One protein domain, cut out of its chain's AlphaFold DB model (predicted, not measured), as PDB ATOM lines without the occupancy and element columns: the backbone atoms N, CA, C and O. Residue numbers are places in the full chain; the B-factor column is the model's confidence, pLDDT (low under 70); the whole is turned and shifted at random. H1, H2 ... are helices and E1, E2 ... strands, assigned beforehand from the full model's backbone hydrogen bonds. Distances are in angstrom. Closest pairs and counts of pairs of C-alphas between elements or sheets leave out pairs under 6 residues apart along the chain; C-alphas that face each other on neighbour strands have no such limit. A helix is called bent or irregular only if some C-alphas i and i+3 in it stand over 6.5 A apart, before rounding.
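AT A GLANCE: This is residues 254 to 402 of the 500 residues of the protein "Type vi secretion protein" of Erythrobacter citreus LAMA 915 (UniProt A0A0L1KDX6). The domain has two lobes: a six-stranded sheet, E1 to E6, curled like part of a barrel and folded back on itself, with the short helix H1 on it, and a smaller lobe of helices H2, H3 and H4 with the hairpin of E7 and E8. The long helix H4 grazes the curled sheet near its first residues and reaches the E7 and E8 hairpin near its last. The printed part has 149 residues, with the order E1 E2 E3 E4 H1 E5 E6 H2 H3 H4 E7 E8; the large sheet is mixed, in the order E1 E4 E3 E2 E5 E6, the small one antiparallel, and the class is mixed, helices and strands. The whole is compact, with a radius of gyration of the C-alphas of 17.0 A, and spans 56 by 37 by 24 A, only just elongated.

IN THESE COORDINATES: In the large sheet, E1 is residues 259 to 262, with C-alpha 259 at (13.821, 59.660, 20.548). E2, residues 271 to 281, is 24.4 A long and bends by 77 degrees at residue 274. E3 is residues 286 to 293, 21.7 A, and E4 is 298 to 303, 16.2 A. E5, residues 317 to 324, measures 23.7 A, and E6, 330 to 338, 24.8 A. H1 is residues 306 to 309, H2 342 to 346 and H3 353 to 359. H4, residues 368 to 387, is 28.6 A long and begins at C-alpha (5.150, 51.967, 25.319). E7 is residues 391 to 394; E8 is 397 to 400, ending at C-alpha (-1.878, 27.027, 17.539).

HOW THE PARTS SIT: The large sheet is a folded sheet, bent back into two leaves: E1 E4 E3 face E5 E6, with E2 as the hinge. E2 E3 E4 form a meander, each strand the antiparallel neighbour of the one before; N 278 and O 288 are 3.0 A apart, and N 301 and O 289 2.9 A. E1 is parallel to E4, with N 260 and O 298 at 2.8 A. E2 and E5 are antiparallel, with N 318 and O 272 at 2.9 A. The hairpin of E5 and E6 has N 321 and O 333 at 2.8 A. H1 is on the sheet at a height of 5.7 A, only just over E4, on which 3 of its 4 C-alphas fall. H4 only grazes the sheet, with residues 368 to 374; the closest C-alphas of H4 and E3 are Phe 370 and Asp 292, 6.2 A. H2 touches H4, closest at the C-alphas of Ile 346 and Arg 381, 4.7 A. H3 touches H4, which meets it with residues 377 to 382 alone, closest at the C-alphas of Leu 354 and Leu 378, 6.0 A; they run the same way at a steep tilt of 69 degrees, only just short of about perpendicular. H2 also touches H3, closest at the C-alphas of Gln 345 and Leu 354, 7.0 A. The closest C-alphas of H4 and E7 are Leu 385 and Ala 391, 5.4 A, and in the hairpin of E7 and E8, N 392 and O 399 are 2.8 A apart. In H2, H3 and H4 every O i to N i+4 pair is within hydrogen-bond range; H1 is too short for such a pair.

THE WHOLE: The two C-alphas farthest apart, those of Leu 283 and Gly 395, are 59.1 A apart. The printed part has no cut, and no link is long. The mean pLDDT of the printed part is 88.2; residues 263 to 267 and residue 283 are under 70.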
ATOM      1  N   ALA A 254       4.833  61.997  18.929       73.75
ATOM      2  CA  ALA A 254       6.180  62.491  18.671       73.75
ATOM      3  C   ALA A 254       6.945  62.852  19.958       73.75
ATOM      4  O   ALA A 254       7.833  63.704  19.899       73.75
ATOM      5  N   ASP A 255       6.601  62.247  21.105       79.06
ATOM      6  CA  ASP A 255       7.246  62.523  22.396       79.06
ATOM      7  C   ASP A 255       8.790  62.517  22.289       79.06
ATOM      8  O   ASP A 255       9.402  61.462  22.056       79.06
ATOM      9  N   PRO A 256       9.443  63.681  22.494       73.75
ATOM     10  CA  PRO A 256      10.889  63.813  22.405       73.75
ATOM     11  C   PRO A 256      11.662  62.884  23.347       73.75
ATOM     12  O   PRO A 256      12.798  62.513  23.044       73.75
ATOM     13  N   ALA A 257      11.066  62.468  24.471       80.00
ATOM     14  CA  ALA A 257      11.702  61.565  25.429       80.00
ATOM     15  C   ALA A 257      11.897  60.139  24.879       80.00
ATOM     16  O   ALA A 257      12.722  59.380  25.394       80.00
ATOM     17  N   ARG A 258      11.167  59.770  23.819       81.56
ATOM     18  CA  ARG A 258      11.250  58.458  23.160       81.56
ATOM     19  C   ARG A 258      12.293  58.423  22.038       81.56
ATOM     20  O   ARG A 258      12.532  57.354  21.477       81.56
ATOM     21  N   LEU A 259      12.911  59.554  21.690       81.38
ATOM     22  CA  LEU A 259      13.821  59.660  20.548       81.38
ATOM     23  C   LEU A 259      15.156  58.946  20.806       81.38
ATOM     24  O   LEU A 259      15.826  59.171  21.812       81.38
ATOM     25  N   ALA A 260      15.574  58.125  19.843       81.31
ATOM     26  CA  ALA A 260      16.874  57.471  19.816       81.31
ATOM     27  C   ALA A 260      17.571  57.751  18.477       81.31
ATOM     28  O   ALA A 260      17.102  57.335  17.415       81.31
ATOM     29  N   LEU A 261      18.699  58.456  18.533       81.44
ATOM     30  CA  LEU A 261      19.502  58.811  17.363       81.44
ATOM     31  C   LEU A 261      20.643  57.808  17.206       81.44
ATOM     32  O   LEU A 261      21.395  57.580  18.151       81.44
ATOM     33  N   HIS A 262      20.762  57.211  16.020       77.69
ATOM     34  CA  HIS A 262      21.798  56.227  15.710       77.69
ATOM     35  C   HIS A 262      22.676  56.760  14.579       77.69
ATOM     36  O   HIS A 262      22.282  56.723  13.409       77.69
ATOM     37  N   ASP A 263      23.853  57.274  14.944       61.75
ATOM     38  CA  ASP A 263      24.833  57.808  13.991       61.75
ATOM     39  C   ASP A 263      25.568  56.709  13.223       61.75
ATOM     40  O   ASP A 263      25.825  56.852  12.028       61.75
ATOM     41  N   GLU A 264      25.826  55.576  13.877       57.25
ATOM     42  CA  GLU A 264      26.401  54.382  13.265       57.25
ATOM     43  C   GLU A 264      25.707  53.121  13.787       57.25
ATOM     44  O   GLU A 264      25.011  53.135  14.805       57.25
ATOM     45  N   ALA A 265      25.863  52.019  13.052       53.47
ATOM     46  CA  ALA A 265      25.246  50.737  13.356       53.47
ATOM     47  C   ALA A 265      25.789  50.160  14.677       53.47
ATOM     48  O   ALA A 265      26.647  49.281  14.671       53.47
ATOM     49  N   ASN A 266      25.236  50.593  15.812       56.81
ATOM     50  CA  ASN A 266      25.573  50.095  17.151       56.81
ATOM     51  C   ASN A 266      25.163  48.626  17.386       56.81
ATOM     52  O   ASN A 266      25.180  48.136  18.510       56.81
ATOM     53  N   GLY A 267      24.770  47.896  16.336       57.97
ATOM     54  CA  GLY A 267      24.367  46.492  16.406       57.97
ATOM     55  C   GLY A 267      23.050  46.250  17.150       57.97
ATOM     56  O   GLY A 267      22.617  45.100  17.252       57.97
ATOM     57  N   GLU A 268      22.394  47.300  17.654       70.94
ATOM     58  CA  GLU A 268      21.088  47.191  18.291       70.94
ATOM     59  C   GLU A 268      20.033  46.811  17.254       70.94
ATOM     60  O   GLU A 268      19.771  47.518  16.279       70.94
ATOM     61  N   ARG A 269      19.421  45.647  17.466       86.00
ATOM     62  CA  ARG A 269      18.369  45.128  16.597       86.00
ATOM     63  C   ARG A 269      17.062  45.864  16.872       86.00
ATOM     64  O   ARG A 269      16.295  45.471  17.747       86.00
ATOM     65  N   VAL A 270      16.795  46.876  16.065       91.62
ATOM     66  CA  VAL A 270      15.521  47.600  16.017       91.62
ATOM     67  C   VAL A 270      14.514  46.825  15.169       91.62
ATOM     68  O   VAL A 270      14.803  46.503  14.014       91.62
ATOM     69  N   ILE A 271      13.336  46.542  15.731       94.19
ATOM     70  CA  ILE A 271      12.140  46.094  15.005       94.19
ATOM     71  C   ILE A 271      11.027  47.089  15.294       94.19
ATOM     72  O   ILE A 271      10.769  47.391  16.459       94.19
ATOM     73  N   GLY A 272      10.329  47.537  14.260       94.88
ATOM     74  CA  GLY A 272       9.238  48.483  14.432       94.88
ATOM     75  C   GLY A 272       8.465  48.746  13.153       94.88
ATOM     76  O   GLY A 272       8.677  48.091  12.129       94.88
ATOM     77  N   ARG A 273       7.566  49.720  13.230       95.31
ATOM     78  CA  ARG A 273       6.828  50.254  12.088       95.31
ATOM     79  C   ARG A 273       7.667  51.325  11.398       95.31
ATOM     80  O   ARG A 273       8.138  52.258  12.044       95.31
ATOM     81  N   LEU A 274       7.833  51.212  10.082       95.38
ATOM     82  CA  LEU A 274       8.464  52.251   9.275       95.38
ATOM     83  C   LEU A 274       7.560  53.485   9.250       95.38
ATOM     84  O   LEU A 274       6.436  53.418   8.756       95.38
ATOM     85  N   VAL A 275       8.056  54.611   9.748       93.38
ATOM     86  CA  VAL A 275       7.351  55.895   9.695       93.38
ATOM     87  C   VAL A 275       7.699  56.589   8.392       93.38
ATOM     88  O   VAL A 275       6.812  56.906   7.603       93.38
ATOM     89  N   GLU A 276       8.985  56.781   8.124       90.44
ATOM     90  CA  GLU A 276       9.474  57.462   6.928       90.44
ATOM     91  C   GLU A 276      10.875  56.966   6.571       90.44
ATOM     92  O   GLU A 276      11.621  56.498   7.427       90.44
ATOM     93  N   ARG A 277      11.236  57.074   5.295       89.75
ATOM     94  CA  ARG A 277      12.610  56.943   4.811       89.75
ATOM     95  C   ARG A 277      12.884  58.077   3.833       89.75
ATOM     96  O   ARG A 277      11.981  58.477   3.098       89.75
ATOM     97  N   GLY A 278      14.115  58.559   3.800       84.75
ATOM     98  CA  GLY A 278      14.497  59.676   2.946       84.75
ATOM     99  C   GLY A 278      16.001  59.773   2.768       84.75
ATOM    100  O   GLY A 278      16.755  58.948   3.281       84.75
ATOM    101  N   LEU A 279      16.436  60.781   2.026       82.56
ATOM    102  CA  LEU A 279      17.834  61.174   1.938       82.56
ATOM    103  C   LEU A 279      18.144  62.163   3.061       82.56
ATOM    104  O   LEU A 279      17.400  63.110   3.290       82.56
ATOM    105  N   HIS A 280      19.231  61.908   3.782       77.44
ATOM    106  CA  HIS A 280      19.803  62.866   4.726       77.44
ATOM    107  C   HIS A 280      20.791  63.801   4.020       77.44
ATOM    108  O   HIS A 280      20.957  64.947   4.419       77.44
ATOM    109  N   ASP A 281      21.432  63.310   2.958       74.88
ATOM    110  CA  ASP A 281      22.277  64.100   2.070       74.88
ATOM    111  C   ASP A 281      22.014  63.644   0.634       74.88
ATOM    112  O   ASP A 281      22.385  62.538   0.228       74.88
ATOM    113  N   GLU A 282      21.333  64.495  -0.129       70.06
ATOM    114  CA  GLU A 282      20.891  64.181  -1.488       70.06
ATOM    115  C   GLU A 282      22.048  64.140  -2.493       70.06
ATOM    116  O   GLU A 282      21.986  63.420  -3.492       70.06
ATOM    117  N   LEU A 283      23.146  64.845  -2.195       67.25
ATOM    118  CA  LEU A 283      24.339  64.884  -3.035       67.25
ATOM    119  C   LEU A 283      25.160  63.604  -2.887       67.25
ATOM    120  O   LEU A 283      25.632  63.050  -3.882       67.25
ATOM    121  N   THR A 284      25.343  63.127  -1.651       70.94
ATOM    122  CA  THR A 284      26.073  61.872  -1.400       70.94
ATOM    123  C   THR A 284      25.182  60.635  -1.489       70.94
ATOM    124  O   THR A 284      25.695  59.522  -1.603       70.94
ATOM    125  N   GLY A 285      23.859  60.819  -1.485       74.25
ATOM    126  CA  GLY A 285      22.866  59.751  -1.508       74.25
ATOM    127  C   GLY A 285      22.677  59.056  -0.161       74.25
ATOM    128  O   GLY A 285      21.969  58.048  -0.110       74.25
ATOM    129  N   LYS A 286      23.287  59.567   0.920       84.00
ATOM    130  CA  LYS A 286      23.116  59.019   2.271       84.00
ATOM    131  C   LYS A 286      21.656  59.112   2.671       84.00
ATOM    132  O   LYS A 286      21.022  60.155   2.524       84.00
ATOM    133  N   ALA A 287      21.146  58.025   3.221       88.31
ATOM    134  CA  ALA A 287      19.741  57.891   3.551       88.31
ATOM    135  C   ALA A 287      19.510  57.813   5.054       88.31
ATOM    136  O   ALA A 287      20.420  57.547   5.839       88.31
ATOM    137  N   PHE A 288      18.261  58.012   5.443       90.62
ATOM    138  CA  PHE A 288      17.782  57.739   6.782       90.62
ATOM    139  C   PHE A 288      16.479  56.940   6.739       90.62
ATOM    140  O   PHE A 288      15.757  56.936   5.738       90.62
ATOM    141  N   ALA A 289      16.167  56.283   7.852       92.94
ATOM    142  CA  ALA A 289      14.836  55.764   8.130       92.94
ATOM    143  C   ALA A 289      14.421  56.105   9.562       92.94
ATOM    144  O   ALA A 289      15.225  56.007  10.490       92.94
ATOM    145  N   ILE A 290      13.155  56.476   9.728       93.44
ATOM    146  CA  ILE A 290      12.500  56.685  11.013       93.44
ATOM    147  C   ILE A 290      11.632  55.464  11.296       93.44
ATOM    148  O   ILE A 290      10.745  55.125  10.507       93.44
ATOM    149  N   VAL A 291      11.890  54.799  12.418       94.19
ATOM    150  CA  VAL A 291      11.184  53.584  12.834       94.19
ATOM    151  C   VAL A 291      10.588  53.793  14.221       94.19
ATOM    152  O   VAL A 291      11.321  54.047  15.173       94.19
ATOM    153  N   ASP A 292       9.270  53.648  14.341       93.88
ATOM    154  CA  ASP A 292       8.575  53.586  15.630       93.88
ATOM    155  C   ASP A 292       8.743  52.165  16.185       93.88
ATOM    156  O   ASP A 292       8.175  51.191  15.674       93.88
ATOM    157  N   GLY A 293       9.664  52.031  17.135       93.69
ATOM    158  CA  GLY A 293      10.187  50.777  17.652       93.69
ATOM    159  C   GLY A 293       9.201  50.067  18.569       93.69
ATOM    160  O   GLY A 293       8.496  50.670  19.377       93.69
ATOM    161  N   ALA A 294       9.176  48.735  18.492       92.88
ATOM    162  CA  ALA A 294       8.378  47.921  19.408       92.88
ATOM    163  C   ALA A 294       8.864  48.029  20.869       92.88
ATOM    164  O   ALA A 294       8.117  47.706  21.790       92.88
ATOM    165  N   ASP A 295      10.093  48.496  21.088       90.81
ATOM    166  CA  ASP A 295      10.673  48.814  22.395       90.81
ATOM    167  C   ASP A 295      10.180  50.151  22.981       90.81
ATOM    168  O   ASP A 295      10.558  50.505  24.098       90.81
ATOM    169  N   GLY A 296       9.339  50.882  22.242       88.75
ATOM    170  CA  GLY A 296       8.743  52.145  22.661       88.75
ATOM    171  C   GLY A 296       9.557  53.367  22.284       88.75
ATOM    172  O   GLY A 296       9.118  54.476  22.582       88.75
ATOM    173  N   ARG A 297      10.707  53.205  21.629       90.75
ATOM    174  CA  ARG A 297      11.536  54.319  21.165       90.75
ATOM    175  C   ARG A 297      11.266  54.629  19.700       90.75
ATOM    176  O   ARG A 297      10.865  53.765  18.929       90.75
ATOM    177  N   ILE A 298      11.504  55.872  19.301       91.56
ATOM    178  CA  ILE A 298      11.458  56.296  17.902       91.56
ATOM    179  C   ILE A 298      12.902  56.409  17.428       91.56
ATOM    180  O   ILE A 298      13.667  57.238  17.920       91.56
ATOM    181  N   HIS A 299      13.286  55.559  16.485       92.00
ATOM    182  CA  HIS A 299      14.659  55.443  16.016       92.00
ATOM    183  C   HIS A 299      14.860  56.247  14.742       92.00
ATOM    184  O   HIS A 299      14.172  56.000  13.754       92.00
ATOM    185  N   HIS A 300      15.848  57.136  14.738       91.94
ATOM    186  CA  HIS A 300      16.409  57.686  13.509       91.94
ATOM    187  C   HIS A 300      17.682  56.924  13.150       91.94
ATOM    188  O   HIS A 300      18.671  56.968  13.883       91.94
ATOM    189  N   LEU A 301      17.640  56.212  12.027       91.19
ATOM    190  CA  LEU A 301      18.693  55.313  11.562       91.19
ATOM    191  C   LEU A 301      19.350  55.895  10.312       91.19
ATOM    192  O   LEU A 301      18.655  56.130   9.325       91.19
ATOM    193  N   ARG A 302      20.673  56.090  10.326       89.00
ATOM    194  CA  ARG A 302      21.450  56.543   9.159       89.00
ATOM    195  C   ARG A 302      21.947  55.359   8.319       89.00
ATOM    196  O   ARG A 302      22.372  54.333   8.846       89.00
ATOM    197  N   PHE A 303      21.921  55.512   6.996       87.19
ATOM    198  CA  PHE A 303      22.359  54.515   6.019       87.19
ATOM    199  C   PHE A 303      23.278  55.149   4.964       87.19
ATOM    200  O   PHE A 303      23.092  56.312   4.602       87.19
ATOM    201  N   PRO A 304      24.255  54.395   4.425       83.69
ATOM    202  CA  PRO A 304      25.182  54.920   3.422       83.69
ATOM    203  C   PRO A 304      24.493  55.294   2.106       83.69
ATOM    204  O   PRO A 304      24.984  56.168   1.401       83.69
ATOM    205  N   ASP A 305      23.377  54.639   1.783       83.38
ATOM    206  CA  ASP A 305      22.605  54.862   0.567       83.38
ATOM    207  C   ASP A 305      21.129  54.467   0.763       83.38
ATOM    208  O   ASP A 305      20.791  53.696   1.670       83.38
ATOM    209  N   LEU A 306      20.245  54.987  -0.094       82.94
ATOM    210  CA  LEU A 306      18.803  54.714  -0.040       82.94
ATOM    211  C   LEU A 306      18.454  53.243  -0.310       82.94
ATOM    212  O   LEU A 306      17.461  52.756   0.230       82.94
ATOM    213  N   GLU A 307      19.259  52.506  -1.085       81.81
ATOM    214  CA  GLU A 307      18.982  51.092  -1.381       81.81
ATOM    215  C   GLU A 307      19.023  50.238  -0.107       81.81
ATOM    216  O   GLU A 307      18.252  49.285   0.021       81.81
ATOM    217  N   ARG A 308      19.850  50.615   0.881       86.44
ATOM    218  CA  ARG A 308      19.886  49.956   2.199       86.44
ATOM    219  C   ARG A 308      18.593  50.069   2.989       86.44
ATOM    220  O   ARG A 308      18.386  49.245   3.874       86.44
ATOM    221  N   THR A 309      17.740  51.047   2.695       86.94
ATOM    222  CA  THR A 309      16.448  51.220   3.384       86.94
ATOM    223  C   THR A 309      15.335  50.346   2.796       86.94
ATOM    224  O   THR A 309      14.240  50.280   3.354       86.94
ATOM    225  N   GLY A 310      15.618  49.649   1.689       84.38
ATOM    226  CA  GLY A 310      14.617  48.926   0.920       84.38
ATOM    227  C   GLY A 310      13.612  49.872   0.258       84.38
ATOM    228  O   GLY A 310      13.861  51.055   0.044       84.38
ATOM    229  N   ASP A 311      12.453  49.329  -0.079       83.94
ATOM    230  CA  ASP A 311      11.356  50.020  -0.763       83.94
ATOM    231  C   ASP A 311      10.030  49.895   0.001       83.94
ATOM    232  O   ASP A 311       8.958  50.085  -0.569       83.94
ATOM    233  N   ALA A 312      10.096  49.553   1.292       86.56
ATOM    234  CA  ALA A 312       8.917  49.481   2.141       86.56
ATOM    235  C   ALA A 312       8.163  50.815   2.142       86.56
ATOM    236  O   ALA A 312       8.764  51.896   2.229       86.56
ATOM    237  N   ALA A 313       6.839  50.708   2.068       89.00
ATOM    238  CA  ALA A 313       5.942  51.826   2.291       89.00
ATOM    239  C   ALA A 313       5.859  52.148   3.796       89.00
ATOM    240  O   ALA A 313       6.033  51.251   4.632       89.00
ATOM    241  N   PRO A 314       5.560  53.404   4.165       91.19
ATOM    242  CA  PRO A 314       5.191  53.744   5.533       91.19
ATOM    243  C   PRO A 314       4.107  52.812   6.094       91.19
ATOM    244  O   PRO A 314       3.180  52.428   5.386       91.19
ATOM    245  N   GLY A 315       4.226  52.441   7.366       93.00
ATOM    246  CA  GLY A 315       3.341  51.486   8.036       93.00
ATOM    247  C   GLY A 315       3.814  50.029   7.973       93.00
ATOM    248  O   GLY A 315       3.378  49.221   8.795       93.00
ATOM    249  N   ALA A 316       4.727  49.686   7.059       95.75
ATOM    250  CA  ALA A 316       5.331  48.357   6.990       95.75
ATOM    251  C   ALA A 316       6.123  48.021   8.265       95.75
ATOM    252  O   ALA A 316       6.713  48.894   8.904       95.75
ATOM    253  N   ILE A 317       6.196  46.735   8.607       96.69
ATOM    254  CA  ILE A 317       7.039  46.248   9.701       96.69
ATOM    255  C   ILE A 317       8.435  45.974   9.168       96.69
ATOM    256  O   ILE A 317       8.619  45.167   8.252       96.69
ATOM    257  N   VAL A 318       9.422  46.610   9.782       95.94
ATOM    258  CA  VAL A 318      10.821  46.571   9.368       95.94
ATOM    259  C   VAL A 318      11.729  46.140  10.508       95.94
ATOM    260  O   VAL A 318      11.386  46.223  11.688       95.94
ATOM    261  N   GLU A 319      12.905  45.646  10.144       94.31
ATOM    262  CA  GLU A 319      13.931  45.216  11.078       94.31
ATOM    263  C   GLU A 319      15.316  45.601  10.572       94.31
ATOM    264  O   GLU A 319      15.657  45.356   9.417       94.31
ATOM    265  N   THR A 320      16.145  46.141  11.456       92.69
ATOM    266  CA  THR A 320      17.561  46.375  11.158       92.69
ATOM    267  C   THR A 320      18.326  45.058  11.048       92.69
ATOM    268  O   THR A 320      18.172  44.134  11.849       92.69
ATOM    269  N   SER A 321      19.191  44.974  10.045       88.81
ATOM    270  CA  SER A 321      20.141  43.885   9.877       88.81
ATOM    271  C   SER A 321      21.531  44.465   9.712       88.81
ATOM    272  O   SER A 321      21.780  45.214   8.768       88.81
ATOM    273  N   ALA A 322      22.416  44.099  10.636       85.94
ATOM    274  CA  ALA A 322      23.826  44.427  10.576       85.94
ATOM    275  C   ALA A 322      24.644  43.195  10.172       85.94
ATOM    276  O   ALA A 322      24.353  42.075  10.601       85.94
ATOM    277  N   TRP A 323      25.662  43.398   9.343       85.38
ATOM    278  CA  TRP A 323      26.645  42.374   8.999       85.38
ATOM    279  C   TRP A 323      28.003  43.019   8.743       85.38
ATOM    280  O   TRP A 323      28.098  44.188   8.379       85.38
ATOM    281  N   THR A 324      29.065  42.237   8.882       84.06
ATOM    282  CA  THR A 324      30.412  42.679   8.526       84.06
ATOM    283  C   THR A 324      30.708  42.280   7.085       84.06
ATOM    284  O   THR A 324      30.540  41.120   6.703       84.06
ATOM    285  N   ASP A 325      31.109  43.241   6.253       82.31
ATOM    286  CA  ASP A 325      31.496  42.960   4.873       82.31
ATOM    287  C   ASP A 325      32.869  42.263   4.784       82.31
ATOM    288  O   ASP A 325      33.611  42.137   5.758       82.31
ATOM    289  N   ARG A 326      33.247  41.825   3.576       81.69
ATOM    290  CA  ARG A 326      34.548  41.168   3.323       81.69
ATOM    291  C   ARG A 326      35.765  42.047   3.647       81.69
ATOM    292  O   ARG A 326      36.878  41.539   3.664       81.69
ATOM    293  N   LYS A 327      35.572  43.354   3.836       83.62
ATOM    294  CA  LYS A 327      36.611  44.335   4.167       83.62
ATOM    295  C   LYS A 327      36.606  44.690   5.658       83.62
ATOM    296  O   LYS A 327      37.287  45.634   6.041       83.62
ATOM    297  N   GLY A 328      35.843  43.969   6.483       80.19
ATOM    298  CA  GLY A 328      35.756  44.209   7.922       80.19
ATOM    299  C   GLY A 328      34.887  45.408   8.309       80.19
ATOM    300  O   GLY A 328      34.859  45.770   9.480       80.19
ATOM    301  N   ARG A 329      34.175  46.039   7.366       81.19
ATOM    302  CA  ARG A 329      33.309  47.185   7.667       81.19
ATOM    303  C   ARG A 329      31.936  46.708   8.107       81.19
ATOM    304  O   ARG A 329      31.341  45.852   7.450       81.19
ATOM    305  N   GLN A 330      31.419  47.302   9.180       80.19
ATOM    306  CA  GLN A 330      30.027  47.111   9.565       80.19
ATOM    307  C   GLN A 330      29.119  47.732   8.506       80.19
ATOM    308  O   GLN A 330      29.325  48.860   8.058       80.19
ATOM    309  N   GLN A 331      28.139  46.959   8.076       83.88
ATOM    310  CA  GLN A 331      27.101  47.361   7.146       83.88
ATOM    311  C   GLN A 331      25.759  47.182   7.833       83.88
ATOM    312  O   GLN A 331      25.581  46.257   8.624       83.88
ATOM    313  N   MET A 332      24.812  48.052   7.502       86.19
ATOM    314  CA  MET A 332      23.454  48.003   8.019       86.19
ATOM    315  C   MET A 332      22.457  48.148   6.873       86.19
ATOM    316  O   MET A 332      22.686  48.882   5.912       86.19
ATOM    317  N   SER A 333      21.353  47.418   6.974       90.12
ATOM    318  CA  SER A 333      20.214  47.508   6.063       90.12
ATOM    319  C   SER A 333      18.911  47.381   6.834       90.12
ATOM    320  O   SER A 333      18.886  46.876   7.959       90.12
ATOM    321  N   LEU A 334      17.834  47.836   6.212       91.81
ATOM    322  CA  LEU A 334      16.483  47.723   6.714       91.81
ATOM    323  C   LEU A 334      15.765  46.604   5.954       91.81
ATOM    324  O   LEU A 334      15.505  46.698   4.756       91.81
ATOM    325  N   LEU A 335      15.466  45.517   6.657       92.19
ATOM    326  CA  LEU A 335      14.753  44.370   6.113       92.19
ATOM    327  C   LEU A 335      13.256  44.526   6.337       92.19
ATOM    328  O   LEU A 335      12.798  44.710   7.465       92.19
ATOM    329  N   VAL A 336      12.483  44.344   5.276       93.38
ATOM    330  CA  VAL A 336      11.023  44.307   5.361       93.38
ATOM    331  C   VAL A 336      10.589  42.959   5.930       93.38
ATOM    332  O   VAL A 336      10.907  41.899   5.388       93.38
ATOM    333  N   ARG A 337       9.884  42.987   7.061       94.25
ATOM    334  CA  ARG A 337       9.304  41.801   7.705       94.25
ATOM    335  C   ARG A 337       7.840  41.600   7.333       94.25
ATOM    336  O   ARG A 337       7.390  40.458   7.309       94.25
ATOM    337  N   SER A 338       7.126  42.685   7.051       95.38
ATOM    338  CA  SER A 338       5.768  42.684   6.508       95.38
ATOM    339  C   SER A 338       5.513  44.010   5.808       95.38
ATOM    340  O   SER A 338       5.705  45.055   6.419       95.38
ATOM    341  N   ASP A 339       5.026  43.980   4.571       94.75
ATOM    342  CA  ASP A 339       4.527  45.181   3.889       94.75
ATOM    343  C   ASP A 339       3.182  45.662   4.450       94.75
ATOM    344  O   ASP A 339       2.776  46.797   4.227       94.75
ATOM    345  N   PHE A 340       2.463  44.795   5.164       95.81
ATOM    346  CA  PHE A 340       1.167  45.129   5.745       95.81
ATOM    347  C   PHE A 340       1.346  45.839   7.087       95.81
ATOM    348  O   PHE A 340       2.162  45.405   7.910       95.81
ATOM    349  N   THR A 341       0.507  46.848   7.333       95.69
ATOM    350  CA  THR A 341       0.347  47.482   8.650       95.69
ATOM    351  C   THR A 341      -0.193  46.487   9.681       95.69
ATOM    352  O   THR A 341      -0.674  45.407   9.315       95.69
ATOM    353  N   LEU A 342      -0.117  46.813  10.976       95.25
ATOM    354  CA  LEU A 342      -0.642  45.935  12.029       95.25
ATOM    355  C   LEU A 342      -2.138  45.666  11.850       95.25
ATOM    356  O   LEU A 342      -2.571  44.518  11.935       95.25
ATOM    357  N   GLU A 343      -2.905  46.703  11.532       95.50
ATOM    358  CA  GLU A 343      -4.358  46.649  11.369       95.50
ATOM    359  C   GLU A 343      -4.727  45.673  10.253       95.50
ATOM    360  O   GLU A 343      -5.572  44.795  10.431       95.50
ATOM    361  N   ARG A 344      -4.022  45.761   9.117       96.50
ATOM    362  CA  ARG A 344      -4.241  44.868   7.976       96.50
ATOM    363  C   ARG A 344      -3.828  43.427   8.283       96.50
ATOM    364  O   ARG A 344      -4.421  42.499   7.739       96.50
ATOM    365  N   GLN A 345      -2.833  43.216   9.146       97.81
ATOM    366  CA  GLN A 345      -2.398  41.873   9.540       97.81
ATOM    367  C   GLN A 345      -3.423  41.144  10.423       97.81
ATOM    368  O   GLN A 345      -3.561  39.930  10.289       97.81
ATOM    369  N   ILE A 346      -4.176  41.845  11.281       97.75
ATOM    370  CA  ILE A 346      -5.142  41.214  12.207       97.75
ATOM    371  C   ILE A 346      -6.146  40.328  11.451       97.75
ATOM    372  O   ILE A 346      -6.338  39.164  11.809       97.75
ATOM    373  N   GLY A 347      -6.735  40.847  10.372       95.44
ATOM    374  CA  GLY A 347      -7.738  40.144   9.563       95.44
ATOM    375  C   GLY A 347      -7.192  39.387   8.348       95.44
ATOM    376  O   GLY A 347      -7.972  38.814   7.592       95.44
ATOM    377  N   ALA A 348      -5.878  39.385   8.112       95.69
ATOM    378  CA  ALA A 348      -5.322  38.832   6.878       95.69
ATOM    379  C   ALA A 348      -5.542  37.312   6.762       95.69
ATOM    380  O   ALA A 348      -5.316  36.561   7.714       95.69
ATOM    381  N   GLY A 349      -5.913  36.845   5.567       93.00
ATOM    382  CA  GLY A 349      -6.093  35.416   5.279       93.00
ATOM    383  C   GLY A 349      -4.789  34.615   5.180       93.00
ATOM    384  O   GLY A 349      -4.843  33.387   5.176       93.00
ATOM    385  N   GLY A 350      -3.644  35.303   5.111       95.38
ATOM    386  CA  GLY A 350      -2.310  34.723   4.966       95.38
ATOM    387  C   GLY A 350      -1.419  34.782   6.201       95.38
ATOM    388  O   GLY A 350      -1.823  35.264   7.257       95.38
ATOM    389  N   ALA A 351      -0.189  34.275   6.066       96.62
ATOM    390  CA  ALA A 351       0.771  34.135   7.162       96.62
ATOM    391  C   ALA A 351       1.505  35.452   7.460       96.62
ATOM    392  O   ALA A 351       2.521  35.783   6.846       96.62
ATOM    393  N   THR A 352       1.039  36.186   8.461       96.88
ATOM    394  CA  THR A 352       1.520  37.534   8.798       96.88
ATOM    395  C   THR A 352       2.761  37.545   9.690       96.88
ATOM    396  O   THR A 352       3.245  36.512  10.171       96.88
ATOM    397  N   TRP A 353       3.329  38.732   9.923       96.62
ATOM    398  CA  TRP A 353       4.386  38.893  10.919       96.62
ATOM    399  C   TRP A 353       3.865  38.642  12.342       96.62
ATOM    400  O   TRP A 353       4.583  38.014  13.123       96.62
ATOM    401  N   LEU A 354       2.614  39.015  12.649       96.88
ATOM    402  CA  LEU A 354       1.957  38.686  13.922       96.88
ATOM    403  C   LEU A 354       1.929  37.173  14.174       96.88
ATOM    404  O   LEU A 354       2.350  36.728  15.237       96.88
ATOM    405  N   ASP A 355       1.547  36.369  13.177       97.00
ATOM    406  CA  ASP A 355       1.497  34.902  13.311       97.00
ATOM    407  C   ASP A 355       2.879  34.313  13.641       97.00
ATOM    408  O   ASP A 355       3.014  33.406  14.465       97.00
ATOM    409  N   ARG A 356       3.943  34.873  13.045       95.25
ATOM    410  CA  ARG A 356       5.326  34.483  13.356       95.25
ATOM    411  C   ARG A 356       5.699  34.838  14.795       95.25
ATOM    412  O   ARG A 356       6.368  34.032  15.431       95.25
ATOM    413  N   GLN A 357       5.257  35.988  15.314       94.44
ATOM    414  CA  GLN A 357       5.481  36.360  16.717       94.44
ATOM    415  C   GLN A 357       4.679  35.487  17.690       94.44
ATOM    416  O   GLN A 357       5.195  35.160  18.752       94.44
ATOM    417  N   LEU A 358       3.457  35.074  17.336       93.75
ATOM    418  CA  LEU A 358       2.633  34.192  18.172       93.75
ATOM    419  C   LEU A 358       3.243  32.789  18.318       93.75
ATOM    420  O   LEU A 358       3.180  32.197  19.394       93.75
ATOM    421  N   VAL A 359       3.844  32.260  17.245       92.50
ATOM    422  CA  VAL A 359       4.452  30.917  17.232       92.50
ATOM    423  C   VAL A 359       5.904  30.931  17.721       92.50
ATOM    424  O   VAL A 359       6.335  30.010  18.412       92.50
ATOM    425  N   SER A 360       6.679  31.955  17.358       89.25
ATOM    426  CA  SER A 360       8.090  32.101  17.725       89.25
ATOM    427  C   SER A 360       8.409  33.575  18.015       89.25
ATOM    428  O   SER A 360       8.878  34.298  17.127       89.25
ATOM    429  N   PRO A 361       8.153  34.038  19.254       84.81
ATOM    430  CA  PRO A 361       8.407  35.419  19.641       84.81
ATOM    431  C   PRO A 361       9.869  35.812  19.394       84.81
ATOM    432  O   PRO A 361      10.795  35.165  19.884       84.81
ATOM    433  N   ARG A 362      10.085  36.885  18.627       79.88
ATOM    434  CA  ARG A 362      11.415  37.464  18.351       79.88
ATOM    435  C   ARG A 362      11.623  38.840  18.973       79.88
ATOM    436  O   ARG A 362      12.738  39.362  18.905       79.88
ATOM    437  N   LEU A 363      10.568  39.440  19.512       79.50
ATOM    438  CA  LEU A 363      10.633  40.697  20.247       79.50
ATOM    439  C   LEU A 363      11.149  40.409  21.657       79.50
ATOM    440  O   LEU A 363      10.501  39.696  22.419       79.50
ATOM    441  N   LYS A 364      12.338  40.929  21.984       73.81
ATOM    442  CA  LYS A 364      12.919  40.804  23.331       73.81
ATOM    443  C   LYS A 364      12.279  41.783  24.314       73.81
ATOM    444  O   LYS A 364      12.048  41.426  25.462       73.81
ATOM    445  N   THR A 365      11.978  42.987  23.833       73.94
ATOM    446  CA  THR A 365      11.375  44.072  24.603       73.94
ATOM    447  C   THR A 365      10.159  44.578  23.849       73.94
ATOM    448  O   THR A 365      10.235  44.802  22.641       73.94
ATOM    449  N   VAL A 366       9.049  44.731  24.567       79.19
ATOM    450  CA  VAL A 366       7.846  45.386  24.062       79.19
ATOM    451  C   VAL A 366       7.382  46.376  25.119       79.19
ATOM    452  O   VAL A 366       7.008  45.959  26.215       79.19
ATOM    453  N   ALA A 367       7.448  47.671  24.830       80.69
ATOM    454  CA  ALA A 367       7.167  48.716  25.813       80.69
ATOM    455  C   ALA A 367       6.615  49.965  25.130       80.69
ATOM    456  O   ALA A 367       7.059  50.275  24.039       80.69
ATOM    457  N   GLY A 368       5.680  50.672  25.781       82.56
ATOM    458  CA  GLY A 368       5.150  51.967  25.319       82.56
ATOM    459  C   GLY A 368       4.637  51.992  23.869       82.56
ATOM    460  O   GLY A 368       4.640  50.970  23.195       82.56
ATOM    461  N   GLY A 369       4.158  53.152  23.406       87.06
ATOM    462  CA  GLY A 369       3.828  53.461  21.998       87.06
ATOM    463  C   GLY A 369       3.461  52.278  21.089       87.06
ATOM    464  O   GLY A 369       2.534  51.518  21.389       87.06
ATOM    465  N   PHE A 370       4.234  52.090  20.012       91.81
ATOM    466  CA  PHE A 370       4.028  51.004  19.049       91.81
ATOM    467  C   PHE A 370       4.084  49.605  19.675       91.81
ATOM    468  O   PHE A 370       3.363  48.701  19.257       91.81
ATOM    469  N   GLY A 371       4.892  49.400  20.718       92.25
ATOM    470  CA  GLY A 371       4.919  48.137  21.452       92.25
ATOM    471  C   GLY A 371       3.562  47.764  22.065       92.25
ATOM    472  O   GLY A 371       3.161  46.596  22.053       92.25
ATOM    473  N   SER A 372       2.812  48.739  22.579       91.75
ATOM    474  CA  SER A 372       1.445  48.514  23.069       91.75
ATOM    475  C   SER A 372       0.484  48.148  21.939       91.75
ATOM    476  O   SER A 372      -0.271  47.189  22.095       91.75
ATOM    477  N   GLU A 373       0.581  48.820  20.791       94.38
ATOM    478  CA  GLU A 373      -0.207  48.486  19.596       94.38
ATOM    479  C   GLU A 373       0.085  47.058  19.108       94.38
ATOM    480  O   GLU A 373      -0.834  46.295  18.813       94.38
ATOM    481  N   VAL A 374       1.358  46.640  19.104       95.56
ATOM    482  CA  VAL A 374       1.753  45.263  18.766       95.56
ATOM    483  C   VAL A 374       1.110  44.254  19.720       95.56
ATOM    484  O   VAL A 374       0.596  43.234  19.261       95.56
ATOM    485  N   ARG A 375       1.107  44.511  21.037       94.12
ATOM    486  CA  ARG A 375       0.468  43.603  22.014       94.12
ATOM    487  C   ARG A 375      -1.030  43.467  21.768       94.12
ATOM    488  O   ARG A 375      -1.547  42.352  21.810       94.12
ATOM    489  N   GLU A 376      -1.708  44.575  21.490       95.81
ATOM    490  CA  GLU A 376      -3.136  44.576  21.179       95.81
ATOM    491  C   GLU A 376      -3.430  43.836  19.866       95.81
ATOM    492  O   GLU A 376      -4.325  42.990  19.812       95.81
ATOM    493  N   ALA A 377      -2.634  44.080  18.823       97.00
ATOM    494  CA  ALA A 377      -2.768  43.409  17.535       97.00
ATOM    495  C   ALA A 377      -2.521  41.895  17.641       97.00
ATOM    496  O   ALA A 377      -3.238  41.117  17.014       97.00
ATOM    497  N   LEU A 378      -1.559  41.456  18.462       96.44
ATOM    498  CA  LEU A 378      -1.325  40.034  18.737       96.44
ATOM    499  C   LEU A 378      -2.529  39.379  19.423       96.44
ATOM    500  O   LEU A 378      -2.900  38.270  19.042       96.44
ATOM    501  N   ALA A 379      -3.149  40.057  20.395       95.62
ATOM    502  CA  ALA A 379      -4.349  39.556  21.064       95.62
ATOM    503  C   ALA A 379      -5.520  39.416  20.077       95.62
ATOM    504  O   ALA A 379      -6.061  38.323  19.925       95.62
ATOM    505  N   LYS A 380      -5.818  40.478  19.315       97.94
ATOM    506  CA  LYS A 380      -6.871  40.466  18.286       97.94
ATOM    507  C   LYS A 380      -6.620  39.402  17.217       97.94
ATOM    508  O   LYS A 380      -7.537  38.692  16.816       97.94
ATOM    509  N   ARG A 381      -5.371  39.249  16.761       97.75
ATOM    510  CA  ARG A 381      -5.008  38.215  15.783       97.75
ATOM    511  C   ARG A 381      -5.202  36.810  16.349       97.75
ATOM    512  O   ARG A 381      -5.677  35.934  15.633       97.75
ATOM    513  N   ALA A 382      -4.855  36.583  17.615       96.56
ATOM    514  CA  ALA A 382      -5.072  35.292  18.257       96.56
ATOM    515  C   ALA A 382      -6.568  34.939  18.346       96.56
ATOM    516  O   ALA A 382      -6.920  33.784  18.104       96.56
ATOM    517  N   ASP A 383      -7.436  35.921  18.609       96.94
ATOM    518  CA  ASP A 383      -8.892  35.734  18.602       96.94
ATOM    519  C   ASP A 383      -9.413  35.367  17.201       96.94
ATOM    520  O   ASP A 383     -10.125  34.374  17.057       96.94
ATOM    521  N   VAL A 384      -8.945  36.045  16.145       97.44
ATOM    522  CA  VAL A 384      -9.267  35.680  14.747       97.44
ATOM    523  C   VAL A 384      -8.844  34.240  14.423       97.44
ATOM    524  O   VAL A 384      -9.582  33.493  13.779       97.44
ATOM    525  N   LEU A 385      -7.664  33.804  14.876       97.31
ATOM    526  CA  LEU A 385      -7.207  32.426  14.655       97.31
ATOM    527  C   LEU A 385      -8.027  31.397  15.449       97.31
ATOM    528  O   LEU A 385      -8.196  30.270  14.975       97.31
ATOM    529  N   LEU A 386      -8.538  31.758  16.632       96.62
ATOM    530  CA  LEU A 386      -9.464  30.923  17.407       96.62
ATOM    531  C   LEU A 386     -10.797  30.759  16.665       96.62
ATOM    532  O   LEU A 386     -11.260  29.629  16.510       96.62
ATOM    533  N   GLU A 387     -11.371  31.851  16.157       96.25
ATOM    534  CA  GLU A 387     -12.618  31.842  15.377       96.25
ATOM    535  C   GLU A 387     -12.497  31.003  14.099       96.25
ATOM    536  O   GLU A 387     -13.409  30.257  13.745       96.25
ATOM    537  N   GLN A 388     -11.339  31.048  13.436       95.44
ATOM    538  CA  GLN A 388     -11.058  30.242  12.243       95.44
ATOM    539  C   GLN A 388     -10.716  28.771  12.547       95.44
ATOM    540  O   GLN A 388     -10.421  28.007  11.626       95.44
ATOM    541  N   GLY A 389     -10.694  28.363  13.821       95.25
ATOM    542  CA  GLY A 389     -10.319  27.007  14.238       95.25
ATOM    543  C   GLY A 389      -8.834  26.670  14.039       95.25
ATOM    544  O   GLY A 389      -8.441  25.506  14.144       95.25
ATOM    545  N   LEU A 390      -8.001  27.677  13.768       95.69
ATOM    546  CA  LEU A 390      -6.549  27.572  13.590       95.69
ATOM    547  C   LEU A 390      -5.772  27.721  14.909       95.69
ATOM    548  O   LEU A 390      -4.552  27.547  14.948       95.69
ATOM    549  N   ALA A 391      -6.475  27.996  16.002       96.00
ATOM    550  CA  ALA A 391      -5.972  27.954  17.362       96.00
ATOM    551  C   ALA A 391      -7.031  27.352  18.297       96.00
ATOM    552  O   ALA A 391      -8.218  27.309  17.975       96.00
ATOM    553  N   LYS A 392      -6.612  26.881  19.474       95.25
ATOM    554  CA  LYS A 392      -7.501  26.407  20.543       95.25
ATOM    555  C   LYS A 392      -7.037  26.934  21.892       95.25
ATOM    556  O   LYS A 392      -5.840  26.951  22.179       95.25
ATOM    557  N   ARG A 393      -7.982  27.318  22.748       94.00
ATOM    558  CA  ARG A 393      -7.690  27.740  24.120       94.00
ATOM    559  C   ARG A 393      -7.586  26.510  25.028       94.00
ATOM    560  O   ARG A 393      -8.517  25.716  25.109       94.00
ATOM    561  N   GLN A 394      -6.449  26.355  25.702       91.62
ATOM    562  CA  GLN A 394      -6.207  25.344  26.733       91.62
ATOM    563  C   GLN A 394      -5.903  26.056  28.055       91.62
ATOM    564  O   GLN A 394      -4.767  26.453  28.332       91.62
ATOM    565  N   GLY A 395      -6.945  26.277  28.862       88.00
ATOM    566  CA  GLY A 395      -6.855  27.109  30.062       88.00
ATOM    567  C   GLY A 395      -6.452  28.546  29.712       88.00
ATOM    568  O   GLY A 395      -7.119  29.207  28.920       88.00
ATOM    569  N   GLN A 396      -5.341  29.022  30.281       84.31
ATOM    570  CA  GLN A 396      -4.796  30.358  29.996       84.31
ATOM    571  C   GLN A 396      -3.893  30.414  28.751       84.31
ATOM    572  O   GLN A 396      -3.523  31.503  28.323       84.31
ATOM    573  N   LYS A 397      -3.526  29.269  28.159       89.75
ATOM    574  CA  LYS A 397      -2.642  29.217  26.986       89.75
ATOM    575  C   LYS A 397      -3.443  29.043  25.700       89.75
ATOM    576  O   LYS A 397      -4.458  28.348  25.673       89.75
ATOM    577  N   ILE A 398      -2.953  29.640  24.621       92.62
ATOM    578  CA  ILE A 398      -3.455  29.404  23.267       92.62
ATOM    579  C   ILE A 398      -2.497  28.431  22.583       92.62
ATOM    580  O   ILE A 398      -1.285  28.641  22.578       92.62
ATOM    581  N   VAL A 399      -3.044  27.348  22.036       94.56
ATOM    582  CA  VAL A 399      -2.305  26.349  21.264       94.56
ATOM    583  C   VAL A 399      -2.683  26.508  19.800       94.56
ATOM    584  O   VAL A 399      -3.842  26.332  19.427       94.56
ATOM    585  N   TYR A 400      -1.700  26.842  18.975       95.38
ATOM    586  CA  TYR A 400      -1.878  27.027  17.539       95.38
ATOM    587  C   TYR A 400      -1.876  25.691  16.793       95.38
ATOM    588  O   TYR A 400      -1.247  24.720  17.226       95.38
ATOM    589  N   ALA A 401      -2.582  25.636  15.663       93.88
ATOM    590  CA  ALA A 401      -2.604  24.470  14.794       93.88
ATOM    591  C   ALA A 401      -1.184  24.071  14.358       93.88
ATOM    592  O   ALA A 401      -0.308  24.911  14.131       93.88
ATOM    593  N   ARG A 402      -0.957  22.762  14.201       92.88
ATOM    594  CA  ARG A 402       0.285  22.269  13.593       92.88
ATOM    595  C   ARG A 402       0.390  22.829  12.177       92.88
ATOM    596  O   ARG A 402      -0.598  22.849  11.454       92.88
TER     597      ARG A 402